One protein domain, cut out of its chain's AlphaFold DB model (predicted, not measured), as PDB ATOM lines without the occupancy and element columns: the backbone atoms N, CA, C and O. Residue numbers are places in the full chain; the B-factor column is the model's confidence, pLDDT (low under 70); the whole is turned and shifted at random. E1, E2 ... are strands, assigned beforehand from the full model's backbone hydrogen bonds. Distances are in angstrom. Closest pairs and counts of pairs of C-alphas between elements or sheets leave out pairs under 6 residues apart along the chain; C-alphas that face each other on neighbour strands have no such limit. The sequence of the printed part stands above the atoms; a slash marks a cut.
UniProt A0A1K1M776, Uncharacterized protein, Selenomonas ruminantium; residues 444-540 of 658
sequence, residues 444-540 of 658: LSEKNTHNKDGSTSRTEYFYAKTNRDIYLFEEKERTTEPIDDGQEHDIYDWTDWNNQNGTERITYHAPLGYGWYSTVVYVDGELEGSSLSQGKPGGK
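Overview. This is residues 444 to 540 of the 658 residues of an uncharacterized protein of Selenomonas ruminantium (UniProt A0A1K1M776). The domain is one long, twisted and curled sheet of six strands, laid side by side in a single layer by a chain that runs back and forth from E1 to E6. A long loop, residues 481 to 501, spreads out beyond the end of the sheet where E3 ends and E4 begins. The printed part has 97 residues, with no named helix and six named strands in the order E1, E2, E3, E4, E5, E6 both along the chain and across the sheet, all antiparallel; the class is all strand. It is loose, with a radius of gyration of the C-alphas of 16.5 A, and only just elongated, spanning 53 by 27 by 18 A.

Arrangement. The sheet is a meander, each strand the antiparallel neighbour of the one before. E1, residues 444 to 451, is an edge strand and forms a hairpin with E2, residues 456 to 465, at 172 degrees between their directions; N 449 and O 457 are 2.8 A apart, within hydrogen-bond range. E2 forms a hairpin with E3, residues 470 to 480, at 163 degrees, with N 460 and O 476 at 2.8 A. E3 forms a hairpin with E4, residues 502 to 513, at 164 degrees, with N 477 and O 505 at 2.8 A. E4 forms a hairpin with E5, residues 516 to 523, at 163 degrees, with N 508 and O 520 at 2.8 A. E5 forms a hairpin with E6, residues 526 to 534, the other edge strand, at 160 degrees, with N 519 and O 531 at 2.8 A. E1 and E6 are apart, as are E3 and E6. From edge to edge the strands' lines turn by 53 degrees and the way across the sheet turns by 69 degrees.

Along the chain. E1 begins at C-alpha 444, (157.305, 13.438, 170.252), and is 20.5 A long. E2 is 29.6 A long and E3 30.5 A. E4, the longest strand with 12 residues, runs 35.0 A from C-alpha 502 at (172.406, 11.707, 153.147). E5 is 23.3 A long. E6 is 24.8 A long and ends at C-alpha 534, (172.397, 13.239, 184.780).

Size, cuts and confidence. The two C-alphas farthest apart are those of Gly 486 and Tyr 514, 53.2 A. The printed part has no cut. The link from E3 to E4, 21 residues, is long; the other four links between strands are tight. The mean pLDDT of the printed part is 78.0, and residues 466 to 469, 484 to 501, 535 and 538 to 540 are under 70.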
ATOM      1  N   LEU A 444     156.910  13.058 171.610       87.50
ATOM      2  CA  LEU A 444     157.305  13.438 170.252       87.50
ATOM      3  C   LEU A 444     157.922  12.228 169.553       87.50
ATOM      4  O   LEU A 444     158.932  11.730 170.042       87.50
ATOM      5  N   SER A 445     157.334  11.779 168.448       88.62
ATOM      6  CA  SER A 445     157.780  10.617 167.675       88.62
ATOM      7  C   SER A 445     158.584  11.008 166.438       88.62
ATOM      8  O   SER A 445     159.551  10.327 166.114       88.62
ATOM      9  N   GLU A 446     158.225  12.105 165.762       91.25
ATOM     10  CA  GLU A 446     158.954  12.584 164.582       91.25
ATOM     11  C   GLU A 446     159.081  14.106 164.558       91.25
ATOM     12  O   GLU A 446     158.162  14.826 164.954       91.25
ATOM     13  N   LYS A 447     160.210  14.583 164.035       91.94
ATOM     14  CA  LYS A 447     160.455  15.979 163.676       91.94
ATOM     15  C   LYS A 447     160.978  16.030 162.242       91.94
ATOM     16  O   LYS A 447     162.040  15.482 161.958       91.94
ATOM     17  N   ASN A 448     160.259  16.728 161.375       88.38
ATOM     18  CA  ASN A 448     160.541  16.814 159.946       88.38
ATOM     19  C   ASN A 448     160.789  18.273 159.573       88.38
ATOM     20  O   ASN A 448     159.855  19.064 159.539       88.38
ATOM     21  N   THR A 449     162.037  18.642 159.309       86.75
ATOM     22  CA  THR A 449     162.438  19.997 158.921       86.75
ATOM     23  C   THR A 449     162.730  20.059 157.427       86.75
ATOM     24  O   THR A 449     163.494  19.250 156.904       86.75
ATOM     25  N   HIS A 450     162.175  21.069 156.766       83.56
ATOM     26  CA  HIS A 450     162.432  21.402 155.370       83.56
ATOM     27  C   HIS A 450     163.031  22.799 155.298       83.56
ATOM     28  O   HIS A 450     162.407  23.766 155.743       83.56
ATOM     29  N   ASN A 451     164.234  22.906 154.748       82.50
ATOM     30  CA  ASN A 451     164.913  24.179 154.565       82.50
ATOM     31  C   ASN A 451     164.624  24.747 153.167       82.50
ATOM     32  O   ASN A 451     164.377  24.011 152.214       82.50
ATOM     33  N   LYS A 452     164.699  26.074 153.024       75.56
ATOM     34  CA  LYS A 452     164.507  26.775 151.739       75.56
ATOM     35  C   LYS A 452     165.567  26.434 150.683       75.56
ATOM     36  O   LYS A 452     165.335  26.667 149.503       75.56
ATOM     37  N   ASP A 453     166.712  25.899 151.104       70.94
ATOM     38  CA  ASP A 453     167.795  25.429 150.228       70.94
ATOM     39  C   ASP A 453     167.558  24.005 149.678       70.94
ATOM     40  O   ASP A 453     168.464  23.394 149.112       70.94
ATOM     41  N   GLY A 454     166.357  23.448 149.882       70.44
ATOM     42  CA  GLY A 454     165.979  22.111 149.426       70.44
ATOM     43  C   GLY A 454     166.498  20.972 150.309       70.44
ATOM     44  O   GLY A 454     166.124  19.820 150.089       70.44
ATOM     45  N   SER A 455     167.320  21.253 151.330       76.62
ATOM     46  CA  SER A 455     167.758  20.226 152.280       76.62
ATOM     47  C   SER A 455     166.638  19.840 153.253       76.62
ATOM     48  O   SER A 455     165.839  20.672 153.697       76.62
ATOM     49  N   THR A 456     166.596  18.560 153.623       80.62
ATOM     50  CA  THR A 456     165.616  18.010 154.566       80.62
ATOM     51  C   THR A 456     166.320  17.353 155.747       80.62
ATOM     52  O   THR A 456     167.402  16.780 155.605       80.62
ATOM     53  N   SER A 457     165.714  17.438 156.930       85.12
ATOM     54  CA  SER A 457     166.139  16.701 158.121       85.12
ATOM     55  C   SER A 457     164.941  15.987 158.732       85.12
ATOM     56  O   SER A 457     163.942  16.625 159.065       85.12
ATOM     57  N   ARG A 458     165.032  14.663 158.878       86.69
ATOM     58  CA  ARG A 458     164.042  13.838 159.580       86.69
ATOM     59  C   ARG A 458     164.673  13.253 160.825       86.69
ATOM     60  O   ARG A 458     165.660  12.530 160.728       86.69
ATOM     61  N   THR A 459     164.093  13.539 161.982       90.31
ATOM     62  CA  THR A 459     164.481  12.938 163.259       90.31
ATOM     63  C   THR A 459     163.348  12.068 163.788       90.31
ATOM     64  O   THR A 459     162.254  12.565 164.046       90.31
ATOM     65  N   GLU A 460     163.612  10.777 163.960       90.81
ATOM     66  CA  GLU A 460     162.708   9.809 164.584       90.81
ATOM     67  C   GLU A 460     163.143   9.553 166.034       90.81
ATOM     68  O   GLU A 460     164.327   9.353 166.318       90.81
ATOM     69  N   TYR A 461     162.182   9.551 166.955       91.19
ATOM     70  CA  TYR A 461     162.402   9.386 168.391       91.19
ATOM     71  C   TYR A 461     161.770   8.081 168.879       91.19
ATOM     72  O   TYR A 461     160.551   7.904 168.832       91.19
ATOM     73  N   PHE A 462     162.588   7.175 169.412       88.94
ATOM     74  CA  PHE A 462     162.140   5.878 169.913       88.94
ATOM     75  C   PHE A 462     162.256   5.804 171.432       88.94
ATOM     76  O   PHE A 462     163.335   5.949 172.015       88.94
ATOM     77  N   TYR A 463     161.135   5.508 172.088       86.44
ATOM     78  CA  TYR A 463     161.054   5.419 173.543       86.44
ATOM     79  C   TYR A 463     161.010   3.968 174.017       86.44
ATOM     80  O   TYR A 463     160.239   3.148 173.516       86.44
ATOM     81  N   ALA A 464     161.793   3.660 175.049       82.44
ATOM     82  CA  ALA A 464     161.750   2.375 175.730       82.44
ATOM     83  C   ALA A 464     160.783   2.432 176.921       82.44
ATOM     84  O   ALA A 464     160.912   3.276 177.811       82.44
ATOM     85  N   LYS A 465     159.832   1.490 176.958       78.19
ATOM     86  CA  LYS A 465     158.883   1.313 178.066       78.19
ATOM     87  C   LYS A 465     159.400   0.244 179.032       78.19
ATOM     88  O   LYS A 465     159.680  -0.887 178.639       78.19
ATOM     89  N   THR A 466     159.508   0.593 180.307       69.94
ATOM     90  CA  THR A 466     159.813  -0.314 181.422       69.94
ATOM     91  C   THR A 466     158.566  -0.519 182.287       69.94
ATOM     92  O   THR A 466     157.565   0.168 182.114       69.94
ATOM     93  N   ASN A 467     158.618  -1.428 183.266       53.69
ATOM     94  CA  ASN A 467     157.474  -1.721 184.146       53.69
ATOM     95  C   ASN A 467     156.933  -0.511 184.933       53.69
ATOM     96  O   ASN A 467     155.849  -0.614 185.500       53.69
ATOM     97  N   ARG A 468     157.701   0.578 185.055       52.16
ATOM     98  CA  ARG A 468     157.330   1.762 185.848       52.16
ATOM     99  C   ARG A 468     157.646   3.091 185.166       52.16
ATOM    100  O   ARG A 468     157.396   4.123 185.770       52.16
ATOM    101  N   ASP A 469     158.245   3.078 183.975       63.22
ATOM    102  CA  ASP A 469     158.746   4.312 183.369       63.22
ATOM    103  C   ASP A 469     158.973   4.216 181.851       63.22
ATOM    104  O   ASP A 469     159.214   3.124 181.334       63.22
ATOM    105  N   ILE A 470     158.954   5.357 181.154       76.12
ATOM    106  CA  ILE A 470     159.201   5.509 179.706       76.12
ATOM    107  C   ILE A 470     160.332   6.513 179.490       76.12
ATOM    108  O   ILE A 470     160.196   7.648 179.934       76.12
ATOM    109  N   TYR A 471     161.418   6.151 178.807       79.94
ATOM    110  CA  TYR A 471     162.536   7.065 178.516       79.94
ATOM    111  C   TYR A 471     162.914   7.037 177.032       79.94
ATOM    112  O   TYR A 471     162.683   6.031 176.357       79.94
ATOM    113  N   LEU A 472     163.495   8.130 176.527       85.38
ATOM    114  CA  LEU A 472     164.003   8.195 175.155       85.38
ATOM    115  C   LEU A 472     165.230   7.291 175.036       85.38
ATOM    116  O   LEU A 472     166.189   7.469 175.782       85.38
ATOM    117  N   PHE A 473     165.174   6.302 174.149       87.00
ATOM    118  CA  PHE A 473     166.219   5.294 173.975       87.00
ATOM    119  C   PHE A 473     167.086   5.568 172.751       87.00
ATOM    120  O   PHE A 473     168.300   5.384 172.822       87.00
ATOM    121  N   GLU A 474     166.477   6.009 171.655       90.88
ATOM    122  CA  GLU A 474     167.160   6.224 170.383       90.88
ATOM    123  C   GLU A 474     166.586   7.456 169.675       90.88
ATOM    124  O   GLU A 474     165.369   7.615 169.582       90.88
ATOM    125  N   GLU A 475     167.474   8.316 169.184       93.50
ATOM    126  CA  GLU A 475     167.176   9.402 168.251       93.50
ATOM    127  C   GLU A 475     167.870   9.086 166.932       93.50
ATOM    128  O   GLU A 475     169.093   8.926 166.898       93.50
ATOM    129  N   LYS A 476     167.104   8.998 165.852       90.50
ATOM    130  CA  LYS A 476     167.616   8.707 164.518       90.50
ATOM    131  C   LYS A 476     167.374   9.907 163.621       90.50
ATOM    132  O   LYS A 476     166.252  10.158 163.201       90.50
ATOM    133  N   GLU A 477     168.433  10.651 163.344       90.44
ATOM    134  CA  GLU A 477     168.436  11.827 162.484       90.44
ATOM    135  C   GLU A 477     168.993  11.460 161.104       90.44
ATOM    136  O   GLU A 477     170.058  10.856 160.991       90.44
ATOM    137  N   ARG A 478     168.282  11.832 160.042       85.69
ATOM    138  CA  ARG A 478     168.742  11.716 158.659       85.69
ATOM    139  C   ARG A 478     168.644  13.073 157.984       85.69
ATOM    140  O   ARG A 478     167.558  13.647 157.938       85.69
ATOM    141  N   THR A 479     169.755  13.545 157.434       84.50
ATOM    142  CA  THR A 479     169.843  14.832 156.733       84.50
ATOM    143  C   THR A 479     170.238  14.639 155.275       84.50
ATOM    144  O   THR A 479     171.159  13.871 154.991       84.50
ATOM    145  N   THR A 480     169.580  15.346 154.358       81.69
ATOM    146  CA  THR A 480     169.944  15.385 152.933       81.69
ATOM    147  C   THR A 480     170.753  16.638 152.603       81.69
ATOM    148  O   THR A 480     170.666  17.648 153.302       81.69
ATOM    149  N   GLU A 481     171.555  16.579 151.540       76.12
ATOM    150  CA  GLU A 481     172.273  17.754 151.037       76.12
ATOM    151  C   GLU A 481     171.309  18.774 150.387       76.12
ATOM    152  O   GLU A 481     170.234  18.384 149.922       76.12
ATOM    153  N   PRO A 482     171.668  20.074 150.354       71.50
ATOM    154  CA  PRO A 482     170.929  21.094 149.607       71.50
ATOM    155  C   PRO A 482     170.850  20.780 148.107       71.50
ATOM    156  O   PRO A 482     171.793  20.231 147.530       71.50
ATOM    157  N   ILE A 483     169.754  21.177 147.462       70.25
ATOM    158  CA  ILE A 483     169.553  20.992 146.020       70.25
ATOM    159  C   ILE A 483     170.056  22.252 145.301       70.25
ATOM    160  O   ILE A 483     169.561  23.350 145.525       70.25
ATOM    161  N   ASP A 484     171.067  22.111 144.439       64.00
ATOM    162  CA  ASP A 484     171.636  23.228 143.662       64.00
ATOM    163  C   ASP A 484     170.993  23.313 142.267       64.00
ATOM    164  O   ASP A 484     171.610  22.994 141.248       64.00
ATOM    165  N   ASP A 485     169.709  23.680 142.218       65.38
ATOM    166  CA  ASP A 485     168.950  23.870 140.971       65.38
ATOM    167  C   ASP A 485     168.630  25.348 140.655       65.38
ATOM    168  O   ASP A 485     168.048  25.665 139.610       65.38
ATOM    169  N   GLY A 486     169.066  26.262 141.530       60.78
ATOM    170  CA  GLY A 486     168.873  27.706 141.406       60.78
ATOM    171  C   GLY A 486     167.448  28.194 141.689       60.78
ATOM    172  O   GLY A 486     167.157  29.356 141.382       60.78
ATOM    173  N   GLN A 487     166.570  27.348 142.237       64.81
ATOM    174  CA  GLN A 487     165.202  27.696 142.628       64.81
ATOM    175  C   GLN A 487     165.063  27.747 144.156       64.81
ATOM    176  O   GLN A 487     165.811  27.114 144.894       64.81
ATOM    177  N   GLU A 488     164.123  28.556 144.649       59.00
ATOM    178  CA  GLU A 488     163.690  28.457 146.046       59.00
ATOM    179  C   GLU A 488     162.636  27.352 146.137       59.00
ATOM    180  O   GLU A 488     161.633  27.404 145.423       59.00
ATOM    181  N   HIS A 489     162.854  26.374 147.016       65.38
ATOM    182  CA  HIS A 489     161.907  25.281 147.231       65.38
ATOM    183  C   HIS A 489     160.810  25.699 148.219       65.38
ATOM    184  O   HIS A 489     161.085  26.302 149.263       65.38
ATOM    185  N   ASP A 490     159.555  25.381 147.888       60.56
ATOM    186  CA  ASP A 490     158.380  25.682 148.709       60.56
ATOM    187  C   ASP A 490     157.775  24.424 149.369       60.56
ATOM    188  O   ASP A 490     158.266  23.306 149.226       60.56
ATOM    189  N   ILE A 491     156.701  24.603 150.147       57.06
ATOM    190  CA  ILE A 491     156.036  23.529 150.910       57.06
ATOM    191  C   ILE A 491     155.429  22.409 150.037       57.06
ATOM    192  O   ILE A 491     155.017  21.376 150.564       57.06
ATOM    193  N   TYR A 492     155.365  22.574 148.713       56.38
ATOM    194  CA  TYR A 492     154.739  21.617 147.795       56.38
ATOM    195  C   TYR A 492     155.742  20.839 146.925       56.38
ATOM    196  O   TYR A 492     155.319  19.965 146.166       56.38
ATOM    197  N   ASP A 493     157.045  21.093 147.073       58.53
ATOM    198  CA  ASP A 493     158.124  20.521 146.256       58.53
ATOM    199  C   ASP A 493     159.053  19.600 147.081       58.53
ATOM    200  O   ASP A 493     160.143  19.999 147.480       58.53
ATOM    201  N   TRP A 494     158.610  18.380 147.436       60.72
ATOM    202  CA  TRP A 494     159.321  17.551 148.440       60.72
ATOM    203  C   TRP A 494     159.493  16.056 148.116       60.72
ATOM    204  O   TRP A 494     159.350  15.187 148.974       60.72
ATOM    205  N   THR A 495     159.872  15.684 146.896       52.34
ATOM    206  CA  THR A 495     160.189  14.272 146.598       52.34
ATOM    207  C   THR A 495     161.628  13.879 146.951       52.34
ATOM    208  O   THR A 495     162.349  13.492 146.039       52.34
ATOM    209  N   ASP A 496     162.069  13.920 148.225       56.97
ATOM    210  CA  ASP A 496     163.370  13.291 148.548       56.97
ATOM    211  C   ASP A 496     163.717  12.858 149.995       56.97
ATOM    212  O   ASP A 496     164.875  12.888 150.405       56.97
ATOM    213  N   TRP A 497     162.780  12.302 150.773       54.25
ATOM    214  CA  TRP A 497     163.152  11.612 152.030       54.25
ATOM    215  C   TRP A 497     164.075  10.388 151.831       54.25
ATOM    216  O   TRP A 497     164.599   9.820 152.794       54.25
ATOM    217  N   ASN A 498     164.226   9.928 150.586       52.38
ATOM    218  CA  ASN A 498     164.852   8.661 150.224       52.38
ATOM    219  C   ASN A 498     166.162   8.814 149.436       52.38
ATOM    220  O   ASN A 498     166.671   7.793 148.962       52.38
ATOM    221  N   ASN A 499     166.734  10.020 149.342       58.94
ATOM    222  CA  ASN A 499     168.004  10.236 148.652       58.94
ATOM    223  C   ASN A 499     169.093   9.321 149.220       58.94
ATOM    224  O   ASN A 499     169.245   9.200 150.439       58.94
ATOM    225  N   GLN A 500     169.868   8.678 148.349       55.09
ATOM    226  CA  GLN A 500     170.993   7.841 148.773       55.09
ATOM    227  C   GLN A 500     172.154   8.671 149.343       55.09
ATOM    228  O   GLN A 500     172.944   8.132 150.112       55.09
ATOM    229  N   ASN A 501     172.224   9.968 149.024       62.47
ATOM    230  CA  ASN A 501     173.257  10.885 149.503       62.47
ATOM    231  C   ASN A 501     172.763  11.682 150.720       62.47
ATOM    232  O   ASN A 501     172.393  12.850 150.606       62.47
ATOM    233  N   GLY A 502     172.726  11.043 151.886       71.31
ATOM    234  CA  GLY A 502     172.406  11.707 153.147       71.31
ATOM    235  C   GLY A 502     173.232  11.147 154.295       71.31
ATOM    236  O   GLY A 502     173.650   9.991 154.249       71.31
ATOM    237  N   THR A 503     173.451  11.971 155.312       81.50
ATOM    238  CA  THR A 503     174.139  11.579 156.546       81.50
ATOM    239  C   THR A 503     173.116  11.034 157.536       81.50
ATOM    240  O   THR A 503     172.053  11.631 157.737       81.50
ATOM    241  N   GLU A 504     173.424   9.896 158.153       87.25
ATOM    242  CA  GLU A 504     172.615   9.277 159.201       87.25
ATOM    243  C   GLU A 504     173.326   9.410 160.548       87.25
ATOM    244  O   GLU A 504     174.431   8.909 160.749       87.25
ATOM    245  N   ARG A 505     172.671  10.057 161.509       89.81
ATOM    246  CA  ARG A 505     173.162  10.232 162.871       89.81
ATOM    247  C   ARG A 505     172.226   9.539 163.851       89.81
ATOM    248  O   ARG A 505     171.058   9.894 163.961       89.81
ATOM    249  N   ILE A 506     172.744   8.568 164.598       90.69
ATOM    250  CA  ILE A 506     171.982   7.815 165.599       90.69
ATOM    251  C   ILE A 506     172.542   8.108 166.985       90.69
ATOM    252  O   ILE A 506     173.723   7.880 167.252       90.69
ATOM    253  N   THR A 507     171.688   8.578 167.886       92.00
ATOM    254  CA  THR A 507     172.027   8.823 169.288       92.00
ATOM    255  C   THR A 507     171.302   7.823 170.174       92.00
ATOM    256  O   THR A 507     170.080   7.785 170.196       92.00
ATOM    257  N   TYR A 508     172.052   7.026 170.932       90.62
ATOM    258  CA  TYR A 508     171.501   6.091 171.911       90.62
ATOM    259  C   TYR A 508     171.628   6.630 173.326       90.62
ATOM    260  O   TYR A 508     172.692   7.117 173.720       90.62
ATOM    261  N   HIS A 509     170.588   6.416 174.125       89.38
ATOM    262  CA  HIS A 509     170.571   6.701 175.552       89.38
ATOM    263  C   HIS A 509     170.364   5.418 176.354       89.38
ATOM    264  O   HIS A 509     169.339   4.739 176.253       89.38
ATOM    265  N   ALA A 510     171.336   5.095 177.204       87.12
ATOM    266  CA  ALA A 510     171.300   3.904 178.043       87.12
ATOM    267  C   ALA A 510     171.381   4.276 179.533       87.12
ATOM    268  O   ALA A 510     172.321   4.971 179.937       87.12
ATOM    269  N   PRO A 511     170.451   3.798 180.382       84.12
ATOM    270  CA  PRO A 511     170.531   4.025 181.819       84.12
ATOM    271  C   PRO A 511     171.703   3.237 182.418       84.12
ATOM    272  O   PRO A 511     171.789   2.018 182.275       84.12
ATOM    273  N   LEU A 512     172.583   3.926 183.145       85.38
ATOM    274  CA  LEU A 512     173.682   3.307 183.901       85.38
ATOM    275  C   LEU A 512     173.330   3.090 185.385       85.38
ATOM    276  O   LEU A 512     174.075   2.434 186.115       85.38
ATOM    277  N   GLY A 513     172.185   3.620 185.828       72.88
ATOM    278  CA  GLY A 513     171.705   3.567 187.211       72.88
ATOM    279  C   GLY A 513     172.009   4.840 188.007       72.88
ATOM    280  O   GLY A 513     172.786   5.687 187.581       72.88
ATOM    281  N   TYR A 514     171.363   5.001 189.170       75.94
ATOM    282  CA  TYR A 514     171.493   6.191 190.035       75.94
ATOM    283  C   TYR A 514     171.227   7.536 189.327       75.94
ATOM    284  O   TYR A 514     171.821   8.551 189.677       75.94
ATOM    285  N   GLY A 515     170.345   7.548 188.324       72.12
ATOM    286  CA  GLY A 515     170.011   8.758 187.559       72.12
ATOM    287  C   GLY A 515     171.037   9.151 186.491       72.12
ATOM    288  O   GLY A 515     170.879  10.204 185.875       72.12
ATOM    289  N   TRP A 516     172.056   8.319 186.254       79.62
ATOM    290  CA  TRP A 516     173.042   8.511 185.195       79.62
ATOM    291  C   TRP A 516     172.630   7.827 183.894       79.62
ATOM    292  O   TRP A 516     172.199   6.668 183.900       79.62
ATOM    293  N   TYR A 517     172.851   8.525 182.784       86.12
ATOM    294  CA  TYR A 517     172.616   8.037 181.431       86.12
ATOM    295  C   TYR A 517     173.881   8.175 180.588       86.12
ATOM    296  O   TYR A 517     174.534   9.219 180.575       86.12
ATOM    297  N   SER A 518     174.227   7.101 179.885       89.56
ATOM    298  CA  SER A 518     175.226   7.132 178.822       89.56
ATOM    299  C   SER A 518     174.541   7.576 177.544       89.56
ATOM    300  O   SER A 518     173.536   6.979 177.163       89.56
ATOM    301  N   THR A 519     175.111   8.566 176.872       90.81
ATOM    302  CA  THR A 519     174.707   8.967 175.526       90.81
ATOM    303  C   THR A 519     175.827   8.605 174.563       90.81
ATOM    304  O   THR A 519     176.997   8.886 174.836       90.81
ATOM    305  N   VAL A 520     175.498   7.923 173.472       90.88
ATOM    306  CA  VAL A 520     176.466   7.482 172.458       90.88
ATOM    307  C   VAL A 520     175.954   7.909 171.096       90.88
ATOM    308  O   VAL A 520     174.810   7.620 170.767       90.88
ATOM    309  N   VAL A 521     176.792   8.601 170.329       92.56
ATOM    310  CA  VAL A 521     176.442   9.156 169.019       92.56
ATOM    311  C   VAL A 521     177.236   8.427 167.945       92.56
ATOM    312  O   VAL A 521     178.469   8.373 168.006       92.56
ATOM    313  N   TYR A 522     176.518   7.899 166.964       90.25
ATOM    314  CA  TYR A 522     177.060   7.328 165.742       90.25
ATOM    315  C   TYR A 522     176.696   8.225 164.562       90.25
ATOM    316  O   TYR A 522     175.557   8.681 164.487       90.25
ATOM    317  N   VAL A 523     177.633   8.450 163.646       89.38
ATOM    318  CA  VAL A 523     177.394   9.115 162.357       89.38
ATOM    319  C   VAL A 523     177.857   8.166 161.262       89.38
ATOM    320  O   VAL A 523     178.980   7.670 161.311       89.38
ATOM    321  N   ASP A 524     176.961   7.827 160.339       86.56
ATOM    322  CA  ASP A 524     177.173   6.872 159.245       86.56
ATOM    323  C   ASP A 524     177.770   5.524 159.709       86.56
ATOM    324  O   ASP A 524     178.560   4.872 159.026       86.56
ATOM    325  N   GLY A 525     177.386   5.093 160.917       83.38
ATOM    326  CA  GLY A 525     177.855   3.858 161.552       83.38
ATOM    327  C   GLY A 525     179.200   3.964 162.284       83.38
ATOM    328  O   GLY A 525     179.579   3.015 162.978       83.38
ATOM    329  N   GLU A 526     179.899   5.098 162.207       87.62
ATOM    330  CA  GLU A 526     181.121   5.364 162.970       87.62
ATOM    331  C   GLU A 526     180.814   6.052 164.304       87.62
ATOM    332  O   GLU A 526     179.929   6.897 164.414       87.62
ATOM    333  N   LEU A 527     181.539   5.670 165.359       89.12
ATOM    334  CA  LEU A 527     181.389   6.279 166.679       89.12
ATOM    335  C   LEU A 527     182.045   7.665 166.686       89.12
ATOM    336  O   LEU A 527     183.273   7.756 166.697       89.12
ATOM    337  N   GLU A 528     181.246   8.725 166.781       89.94
ATOM    338  CA  GLU A 528     181.768  10.093 166.896       89.94
ATOM    339  C   GLU A 528     182.005  10.525 168.341       89.94
ATOM    340  O   GLU A 528     182.941  11.269 168.639       89.94
ATOM    341  N   GLY A 529     181.161  10.069 169.266       88.25
ATOM    342  CA  GLY A 529     181.230  10.571 170.627       88.25
ATOM    343  C   GLY A 529     180.429   9.771 171.632       88.25
ATOM    344  O   GLY A 529     179.452   9.094 171.319       88.25
ATOM    345  N   SER A 530     180.849   9.884 172.886       89.31
ATOM    346  CA  SER A 530     180.075   9.415 174.023       89.31
ATOM    347  C   SER A 530     180.170  10.422 175.157       89.31
ATOM    348  O   SER A 530     181.233  10.988 175.422       89.31
ATOM    349  N   SER A 531     179.044  10.654 175.820       90.69
ATOM    350  CA  SER A 531     178.934  11.543 176.964       90.69
ATOM    351  C   SER A 531     178.133  10.883 178.080       90.69
ATOM    352  O   SER A 531     177.401   9.911 177.882       90.69
ATOM    353  N   LEU A 532     178.305  11.415 179.284       87.62
ATOM    354  CA  LEU A 532     177.580  10.993 180.470       87.62
ATOM    355  C   LEU A 532     176.732  12.170 180.948       87.62
ATOM    356  O   LEU A 532     177.262  13.261 181.161       87.62
ATOM    357  N   SER A 533     175.435  11.947 181.139       80.69
ATOM    358  CA  SER A 533     174.499  12.960 181.624       80.69
ATOM    359  C   SER A 533     173.765  12.486 182.878       80.69
ATOM    360  O   SER A 533     173.631  11.288 183.145       80.69
ATOM    361  N   GLN A 534     173.328  13.456 183.680       75.50
ATOM    362  CA  GLN A 534     172.397  13.239 184.780       75.50
ATOM    363  C   GLN A 534     171.022  13.743 184.369       75.50
ATOM    364  O   GLN A 534     170.908  14.793 183.739       75.50
ATOM    365  N   GLY A 535     169.990  13.013 184.778       67.31
ATOM    366  CA  GLY A 535     168.621  13.308 184.382       67.31
ATOM    367  C   GLY A 535     168.188  12.456 183.197       67.31
ATOM    368  O   GLY A 535     168.990  12.010 182.382       67.31
ATOM    369  N   LYS A 536     166.892  12.168 183.171       76.56
ATOM    370  CA  LYS A 536     166.273  11.232 182.242       76.56
ATOM    371  C   LYS A 536     166.060  11.885 180.866       76.56
ATOM    372  O   LYS A 536     165.314  12.864 180.796       76.56
ATOM    373  N   PRO A 537     166.642  11.343 179.780       77.25
ATOM    374  CA  PRO A 537     166.370  11.803 178.418       77.25
ATOM    375  C   PRO A 537     164.899  11.599 178.038       77.25
ATOM    376  O   PRO A 537     164.311  10.552 178.329       77.25
ATOM    377  N   GLY A 538     164.294  12.616 177.418       67.75
ATOM    378  CA  GLY A 538     162.865  12.615 177.078       67.75
ATOM    379  C   GLY A 538     161.931  12.625 178.296       67.75
ATOM    380  O   GLY A 538     160.819  12.105 178.226       67.75
ATOM    381  N   GLY A 539     162.386  13.142 179.444       63.47
ATOM    382  CA  GLY A 539     161.551  13.300 180.635       63.47
ATOM    383  C   GLY A 539     160.394  14.278 180.407       63.47
ATOM    384  O   GLY A 539     160.578  15.337 179.814       63.47
ATOM    385  N   LYS A 540     159.204  13.930 180.907       60.16
ATOM    386  CA  LYS A 540     158.028  14.806 180.887       60.16
ATOM    387  C   LYS A 540     158.148  15.862 181.990       60.16
ATOM    388  O   LYS A 540     158.598  15.552 183.095       60.16
TER     389      LYS A 540